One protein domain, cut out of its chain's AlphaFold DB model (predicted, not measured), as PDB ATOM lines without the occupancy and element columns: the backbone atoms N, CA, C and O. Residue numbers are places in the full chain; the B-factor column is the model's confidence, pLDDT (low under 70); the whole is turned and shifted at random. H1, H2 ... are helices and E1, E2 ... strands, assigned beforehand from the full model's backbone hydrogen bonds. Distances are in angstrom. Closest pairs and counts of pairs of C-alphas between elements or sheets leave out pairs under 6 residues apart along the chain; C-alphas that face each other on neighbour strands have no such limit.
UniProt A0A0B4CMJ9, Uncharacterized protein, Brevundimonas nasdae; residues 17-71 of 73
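AT A GLANCE: This is residues 17 to 71 of the 73 residues of an uncharacterized protein of Brevundimonas nasdae (UniProt A0A0B4CMJ9). A four-stranded antiparallel sheet, E1 - E2 - E4 - E3, has one helix, H1, packed over one face; its other face is bare. The 55 printed residues include, in chain order, E1, E2, H1, E3 and E4, mixed in class and in two layers, sheet and helix. The whole is compact, with a radius of gyration of the C-alphas of 10.9 A and spans of 31 by 21 by 17 A.

HOW THE PARTS SIT: Inner strand E4, residues 63 to 70, is antiparallel to E2, residues 23 to 28 (N 26 and O 66, 2.9 A), and to E3, residues 51 to 57, its hairpin partner (N 54 and O 67, 2.8 A). Edge strand E1, residues 17 to 20, forms a hairpin with E2; N 18 and O 25 are 2.9 A apart. H1, residues 33 to 45, is on the sheet at a height of 8.7 A; its closest C-alphas to E4 are Asn 37 and Tyr 63, 5.9 A. Every O i to N i+4 pair in H1 is within hydrogen-bond range. E2, H1 and E3 form a split strand-helix-strand unit, E4 between its strands, with a right-handed crossover.

IN THESE COORDINATES: E1 begins at C-alpha 17 (-40.898, -7.572, 32.196); E4 ends at C-alpha 70 (-33.119, -19.402, 31.216). E4 measures 20.1 A, E3 19.6 A and H1 18.2 A.

THE WHOLE: The C-alphas farthest apart, of Gly 31 and Ser 49, are 32.4 A apart. The printed part has no cut, the four links are tight, and no printed residue is under 70 in pLDDT.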
ATOM      1  N   VAL A  17     -41.313  -6.233  32.618       96.88
ATOM      2  CA  VAL A  17     -40.898  -7.572  32.196       96.88
ATOM      3  C   VAL A  17     -41.896  -8.130  31.195       96.88
ATOM      4  O   VAL A  17     -43.103  -8.067  31.413       96.88
ATOM      5  N   GLU A  18     -41.373  -8.694  30.115       96.06
ATOM      6  CA  GLU A  18     -42.126  -9.353  29.055       96.06
ATOM      7  C   GLU A  18     -41.635 -10.796  28.921       96.06
ATOM      8  O   GLU A  18     -40.445 -11.032  28.724       96.06
ATOM      9  N   ALA A  19     -42.533 -11.773  29.043       93.62
ATOM     10  CA  ALA A  19     -42.178 -13.176  28.845       93.62
ATOM     11  C   ALA A  19     -41.955 -13.474  27.355       93.62
ATOM     12  O   ALA A  19     -42.753 -13.063  26.514       93.62
ATOM     13  N   VAL A  20     -40.906 -14.234  27.043       94.06
ATOM     14  CA  VAL A  20     -40.604 -14.732  25.691       94.06
ATOM     15  C   VAL A  20     -40.326 -16.235  25.743       94.06
ATOM     16  O   VAL A  20     -40.150 -16.798  26.820       94.06
ATOM     17  N   GLU A  21     -40.280 -16.897  24.587       88.75
ATOM     18  CA  GLU A  21     -40.228 -18.365  24.483       88.75
ATOM     19  C   GLU A  21     -39.139 -19.028  25.349       88.75
ATOM     20  O   GLU A  21     -39.408 -20.029  26.003       88.75
ATOM     21  N   SER A  22     -37.935 -18.449  25.419       86.75
ATOM     22  CA  SER A  22     -36.798 -19.016  26.170       86.75
ATOM     23  C   SER A  22     -36.444 -18.252  27.455       86.75
ATOM     24  O   SER A  22     -35.359 -18.435  28.010       86.75
ATOM     25  N   GLY A  23     -37.327 -17.375  27.937       93.00
ATOM     26  CA  GLY A  23     -37.062 -16.563  29.121       93.00
ATOM     27  C   GLY A  23     -37.891 -15.287  29.155       93.00
ATOM     28  O   GLY A  23     -39.119 -15.334  29.151       93.00
ATOM     29  N   PHE A  24     -37.232 -14.135  29.254       95.88
ATOM     30  CA  PHE A  24     -37.928 -12.852  29.336       95.88
ATOM     31  C   PHE A  24     -37.046 -11.662  28.956       95.88
ATOM     32  O   PHE A  24     -35.817 -11.711  29.017       95.88
ATOM     33  N   LEU A  25     -37.700 -10.568  28.585       96.69
ATOM     34  CA  LEU A  25     -37.096  -9.263  28.367       96.69
ATOM     35  C   LEU A  25     -37.372  -8.369  29.570       96.69
ATOM     36  O   LEU A  25     -38.487  -8.332  30.087       96.69
ATOM     37  N   ILE A  26     -36.353  -7.633  29.997       97.31
ATOM     38  CA  ILE A  26     -36.455  -6.586  31.010       97.31
ATOM     39  C   ILE A  26     -36.290  -5.256  30.280       97.31
ATOM     40  O   ILE A  26     -35.199  -4.969  29.794       97.31
ATOM     41  N   HIS A  27     -37.347  -4.453  30.184       97.62
ATOM     42  CA  HIS A  27     -37.335  -3.172  29.467       97.62
ATOM     43  C   HIS A  27     -37.245  -2.001  30.433       97.62
ATOM     44  O   HIS A  27     -37.897  -2.006  31.476       97.62
ATOM     45  N   ARG A  28     -36.475  -0.972  30.075       97.62
ATOM     46  CA  ARG A  28     -36.392   0.273  30.843       97.62
ATOM     47  C   ARG A  28     -37.722   1.028  30.816       97.62
ATOM     48  O   ARG A  28     -38.329   1.184  29.760       97.62
ATOM     49  N   VAL A  29     -38.122   1.576  31.962       96.38
ATOM     50  CA  VAL A  29     -39.164   2.614  32.032       96.38
ATOM     51  C   VAL A  29     -38.527   3.984  31.777       96.38
ATOM     52  O   VAL A  29     -37.480   4.305  32.342       96.38
ATOM     53  N   GLU A  30     -39.149   4.792  30.919       93.19
ATOM     54  CA  GLU A  30     -38.672   6.137  30.577       93.19
ATOM     55  C   GLU A  30     -38.488   7.013  31.830       93.19
ATOM     56  O   GLU A  30     -39.312   6.996  32.743       93.19
ATOM     57  N   GLY A  31     -37.378   7.756  31.894       93.12
ATOM     58  CA  GLY A  31     -37.019   8.594  33.044       93.12
ATOM     59  C   GLY A  31     -36.348   7.853  34.209       93.12
ATOM     60  O   GLY A  31     -35.990   8.482  35.205       93.12
ATOM     61  N   HIS A  32     -36.145   6.534  34.103       94.50
ATOM     62  CA  HIS A  32     -35.500   5.709  35.132       94.50
ATOM     63  C   HIS A  32     -34.147   5.123  34.697       94.50
ATOM     64  O   HIS A  32     -33.746   4.049  35.146       94.50
ATOM     65  N   ASP A  33     -33.406   5.846  33.859       94.12
ATOM     66  CA  ASP A  33     -32.146   5.428  33.232       94.12
ATOM     67  C   ASP A  33     -31.118   4.885  34.226       94.12
ATOM     68  O   ASP A  33     -30.611   3.777  34.064       94.12
ATOM     69  N   SER A  34     -30.838   5.636  35.295       94.56
ATOM     70  CA  SER A  34     -29.863   5.210  36.306       94.56
ATOM     71  C   SER A  34     -30.306   3.931  37.012       94.56
ATOM     72  O   SER A  34     -29.516   3.001  37.148       94.56
ATOM     73  N   GLY A  35     -31.577   3.868  37.424       94.75
ATOM     74  CA  GLY A  35     -32.117   2.709  38.132       94.75
ATOM     75  C   GLY A  35     -32.132   1.459  37.257       94.75
ATOM     76  O   GLY A  35     -31.774   0.377  37.716       94.75
ATOM     77  N   PHE A  36     -32.479   1.606  35.978       97.19
ATOM     78  CA  PHE A  36     -32.426   0.502  35.028       97.19
ATOM     79  C   PHE A  36     -30.994   0.034  34.769       97.19
ATOM     80  O   PHE A  36     -30.735  -1.167  34.763       97.19
ATOM     81  N   ASN A  37     -30.046   0.960  34.608       96.62
ATOM     82  CA  ASN A  37     -28.644   0.614  34.387       96.62
ATOM     83  C   ASN A  37     -28.061  -0.214  35.542       96.62
ATOM     84  O   ASN A  37     -27.290  -1.144  35.302       96.62
ATOM     85  N   ASP A  38     -28.446   0.080  36.784       96.19
ATOM     86  CA  ASP A  38     -28.019  -0.701  37.948       96.19
ATOM     87  C   ASP A  38     -28.620  -2.111  37.946       96.19
ATOM     88  O   ASP A  38     -27.919  -3.086  38.228       96.19
ATOM     89  N   ILE A  39     -29.884  -2.247  37.536       95.25
ATOM     90  CA  ILE A  39     -30.542  -3.548  37.367       95.25
ATOM     91  C   ILE A  39     -29.873  -4.350  36.254       95.25
ATOM     92  O   ILE A  39     -29.543  -5.515  36.461       95.25
ATOM     93  N   ALA A  40     -29.609  -3.736  35.100       96.25
ATOM     94  CA  ALA A  40     -28.943  -4.393  33.984       96.25
ATOM     95  C   ALA A  40     -27.562  -4.931  34.393       96.25
ATOM     96  O   ALA A  40     -27.234  -6.085  34.112       96.25
ATOM     97  N   ARG A  41     -26.779  -4.137  35.140       96.19
ATOM     98  CA  ARG A  41     -25.502  -4.577  35.728       96.19
ATOM     99  C   ARG A  41     -25.681  -5.732  36.702       96.19
ATOM    100  O   ARG A  41     -24.927  -6.697  36.629       96.19
ATOM    101  N   ALA A  42     -26.675  -5.668  37.584       94.94
ATOM    102  CA  ALA A  42     -26.950  -6.748  38.526       94.94
ATOM    103  C   ALA A  42     -27.329  -8.056  37.811       94.94
ATOM    104  O   ALA A  42     -26.822  -9.113  38.182       94.94
ATOM    105  N   VAL A  43     -28.157  -7.990  36.764       95.12
ATOM    106  CA  VAL A  43     -28.554  -9.147  35.946       95.12
ATOM    107  C   VAL A  43     -27.350  -9.760  35.237       95.12
ATOM    108  O   VAL A  43     -27.157 -10.969  35.303       95.12
ATOM    109  N   MET A  44     -26.487  -8.949  34.626       94.75
ATOM    110  CA  MET A  44     -25.263  -9.459  34.003       94.75
ATOM    111  C   MET A  44     -24.312 -10.092  35.029       94.75
ATOM    112  O   MET A  44     -23.820 -11.196  34.806       94.75
ATOM    113  N   ASN A  45     -24.106  -9.447  36.181       94.50
ATOM    114  CA  ASN A  45     -23.200  -9.932  37.227       94.50
ATOM    115  C   ASN A  45     -23.666 -11.236  37.893       94.50
ATOM    116  O   ASN A  45     -22.841 -11.968  38.428       94.50
ATOM    117  N   ASN A  46     -24.974 -11.512  37.889       92.69
ATOM    118  CA  ASN A  46     -25.547 -12.742  38.442       92.69
ATOM    119  C   ASN A  46     -25.829 -13.806  37.364       92.69
ATOM    120  O   ASN A  46     -26.383 -14.856  37.693       92.69
ATOM    121  N   SER A  47     -25.508 -13.535  36.095       91.38
ATOM    122  CA  SER A  47     -25.635 -14.519  35.017       91.38
ATOM    123  C   SER A  47     -24.567 -15.611  35.139       91.38
ATOM    124  O   SER A  47     -23.546 -15.436  35.808       91.38
ATOM    125  N   GLY A  48     -24.807 -16.770  34.526       87.88
ATOM    126  CA  GLY A  48     -23.892 -17.903  34.606       87.88
ATOM    127  C   GLY A  48     -24.624 -19.231  34.522       87.88
ATOM    128  O   GLY A  48     -25.195 -19.567  33.493       87.88
ATOM    129  N   SER A  49     -24.602 -20.013  35.603       84.88
ATOM    130  CA  SER A  49     -25.110 -21.391  35.584       84.88
ATOM    131  C   SER A  49     -26.611 -21.502  35.308       84.88
ATOM    132  O   SER A  49     -27.033 -22.466  34.683       84.88
ATOM    133  N   GLU A  50     -27.416 -20.543  35.768       88.12
ATOM    134  CA  GLU A  50     -28.888 -20.638  35.739       88.12
ATOM    135  C   GLU A  50     -29.531 -19.903  34.557       88.12
ATOM    136  O   GLU A  50     -30.646 -20.231  34.155       88.12
ATOM    137  N   TYR A  51     -28.856 -18.893  34.014       93.44
ATOM    138  CA  TYR A  51     -29.344 -18.110  32.886       93.44
ATOM    139  C   TYR A  51     -28.203 -17.340  32.228       93.44
ATOM    140  O   TYR A  51     -27.195 -17.012  32.865       93.44
ATOM    141  N   SER A  52     -28.418 -16.986  30.967       94.31
ATOM    142  CA  SER A  52     -27.600 -16.044  30.210       94.31
ATOM    143  C   SER A  52     -28.318 -14.700  30.096       94.31
ATOM    144  O   SER A  52     -29.544 -14.652  29.988       94.31
ATOM    145  N   ALA A  53     -27.560 -13.601  30.119       96.00
ATOM    146  CA  ALA A  53     -28.090 -12.245  30.009       96.00
ATOM    147  C   ALA A  53     -27.403 -11.476  28.877       96.00
ATOM    148  O   ALA A  53     -26.176 -11.406  28.817       96.00
ATOM    149  N   PHE A  54     -28.203 -10.860  28.012       96.06
ATOM    150  CA  PHE A  54     -27.746 -10.109  26.848       96.06
ATOM    151  C   PHE A  54     -28.294  -8.680  26.925       96.06
ATOM    152  O   PHE A  54     -29.480  -8.465  26.658       96.06
ATOM    153  N   PRO A  55     -27.479  -7.690  27.326       96.56
ATOM    154  CA  PRO A  55     -27.917  -6.302  27.366       96.56
ATOM    155  C   PRO A  55     -28.046  -5.723  25.952       96.56
ATOM    156  O   PRO A  55     -27.247  -6.026  25.063       96.56
ATOM    157  N   ARG A  56     -28.999  -4.813  25.768       97.06
ATOM    158  CA  ARG A  56     -29.070  -3.916  24.616       97.06
ATOM    159  C   ARG A  56     -28.707  -2.507  25.066       97.06
ATOM    160  O   ARG A  56     -29.217  -2.021  26.075       97.06
ATOM    161  N   SER A  57     -27.784  -1.876  24.341       94.69
ATOM    162  CA  SER A  57     -27.400  -0.492  24.613       94.69
ATOM    163  C   SER A  57     -28.450   0.476  24.083       94.69
ATOM    164  O   SER A  57     -28.994   0.267  23.001       94.69
ATOM    165  N   ASP A  58     -28.665   1.565  24.819       92.69
ATOM    166  CA  ASP A  58     -29.533   2.671  24.407       92.69
ATOM    167  C   ASP A  58     -28.857   3.677  23.456       92.69
ATOM    168  O   ASP A  58     -29.483   4.647  23.037       92.69
ATOM    169  N   GLY A  59     -27.575   3.473  23.121       92.06
ATOM    170  CA  GLY A  59     -26.787   4.383  22.280       92.06
ATOM    171  C   GLY A  59     -26.208   5.603  23.011       92.06
ATOM    172  O   GLY A  59     -25.437   6.351  22.414       92.06
ATOM    173  N   CYS A  60     -26.506   5.777  24.301       91.31
ATOM    174  CA  CYS A  60     -26.084   6.908  25.135       91.31
ATOM    175  C   CYS A  60     -25.152   6.487  26.288       91.31
ATOM    176  O   CYS A  60     -24.929   7.248  27.229       91.31
ATOM    177  N   GLY A  61     -24.594   5.273  26.225       88.81
ATOM    178  CA  GLY A  61     -23.726   4.707  27.264       88.81
ATOM    179  C   GLY A  61     -24.474   3.958  28.373       88.81
ATOM    180  O   GLY A  61     -23.841   3.518  29.335       88.81
ATOM    181  N   GLY A  62     -25.792   3.794  28.239       94.38
ATOM    182  CA  GLY A  62     -26.632   2.981  29.108       94.38
ATOM    183  C   GLY A  62     -27.259   1.797  28.375       94.38
ATOM    184  O   GLY A  62     -26.808   1.369  27.303       94.38
ATOM    185  N   TYR A  63     -28.320   1.274  28.983       96.94
ATOM    186  CA  TYR A  63     -29.101   0.147  28.499       96.94
ATOM    187  C   TYR A  63     -30.582   0.516  28.430       96.94
ATOM    188  O   TYR A  63     -31.086   1.256  29.273       96.94
ATOM    189  N   ASP A  64     -31.295  -0.038  27.454       96.44
ATOM    190  CA  ASP A  64     -32.750   0.103  27.336       96.44
ATOM    191  C   ASP A  64     -33.495  -1.230  27.506       96.44
ATOM    192  O   ASP A  64     -34.697  -1.242  27.775       96.44
ATOM    193  N   CYS A  65     -32.784  -2.350  27.369       97.12
ATOM    194  CA  CYS A  65     -33.333  -3.690  27.472       97.12
ATOM    195  C   CYS A  65     -32.262  -4.692  27.929       97.12
ATOM    196  O   CYS A  65     -31.075  -4.534  27.637       97.12
ATOM    197  N   VAL A  66     -32.680  -5.755  28.615       97.62
ATOM    198  CA  VAL A  66     -31.863  -6.951  28.855       97.62
ATOM    199  C   VAL A  66     -32.672  -8.184  28.483       97.62
ATOM    200  O   VAL A  66     -33.757  -8.398  29.021       97.62
ATOM    201  N   HIS A  67     -32.130  -9.009  27.592       97.19
ATOM    202  CA  HIS A  67     -32.708 -10.301  27.248       97.19
ATOM    203  C   HIS A  67     -32.121 -11.388  28.142       97.19
ATOM    204  O   HIS A  67     -30.909 -11.599  28.172       97.19
ATOM    205  N   VAL A  68     -32.993 -12.069  28.875       95.88
ATOM    206  CA  VAL A  68     -32.653 -13.158  29.782       95.88
ATOM    207  C   VAL A  68     -33.102 -14.471  29.158       95.88
ATOM    208  O   VAL A  68     -34.283 -14.639  28.858       95.88
ATOM    209  N   ILE A  69     -32.164 -15.404  29.014       94.62
ATOM    210  CA  ILE A  69     -32.419 -16.768  28.545       94.62
ATOM    211  C   ILE A  69     -32.184 -17.716  29.712       94.62
ATOM    212  O   ILE A  69     -31.071 -17.786  30.236       94.62
ATOM    213  N   LEU A  70     -33.224 -18.432  30.130       91.69
ATOM    214  CA  LEU A  70     -33.119 -19.402  31.216       91.69
ATOM    215  C   LEU A  70     -32.463 -20.683  30.699       91.69
ATOM    216  O   LEU A  70     -32.781 -21.153  29.608       91.69
ATOM    217  N   HIS A  71     -31.549 -21.255  31.477       89.94
ATOM    218  CA  HIS A  71     -31.007 -22.570  31.165       89.94
ATOM    219  C   HIS A  71     -31.974 -23.626  31.692       89.94
ATOM    220  O   HIS A  71     -32.325 -23.619  32.875       89.94
TER     221      HIS A  71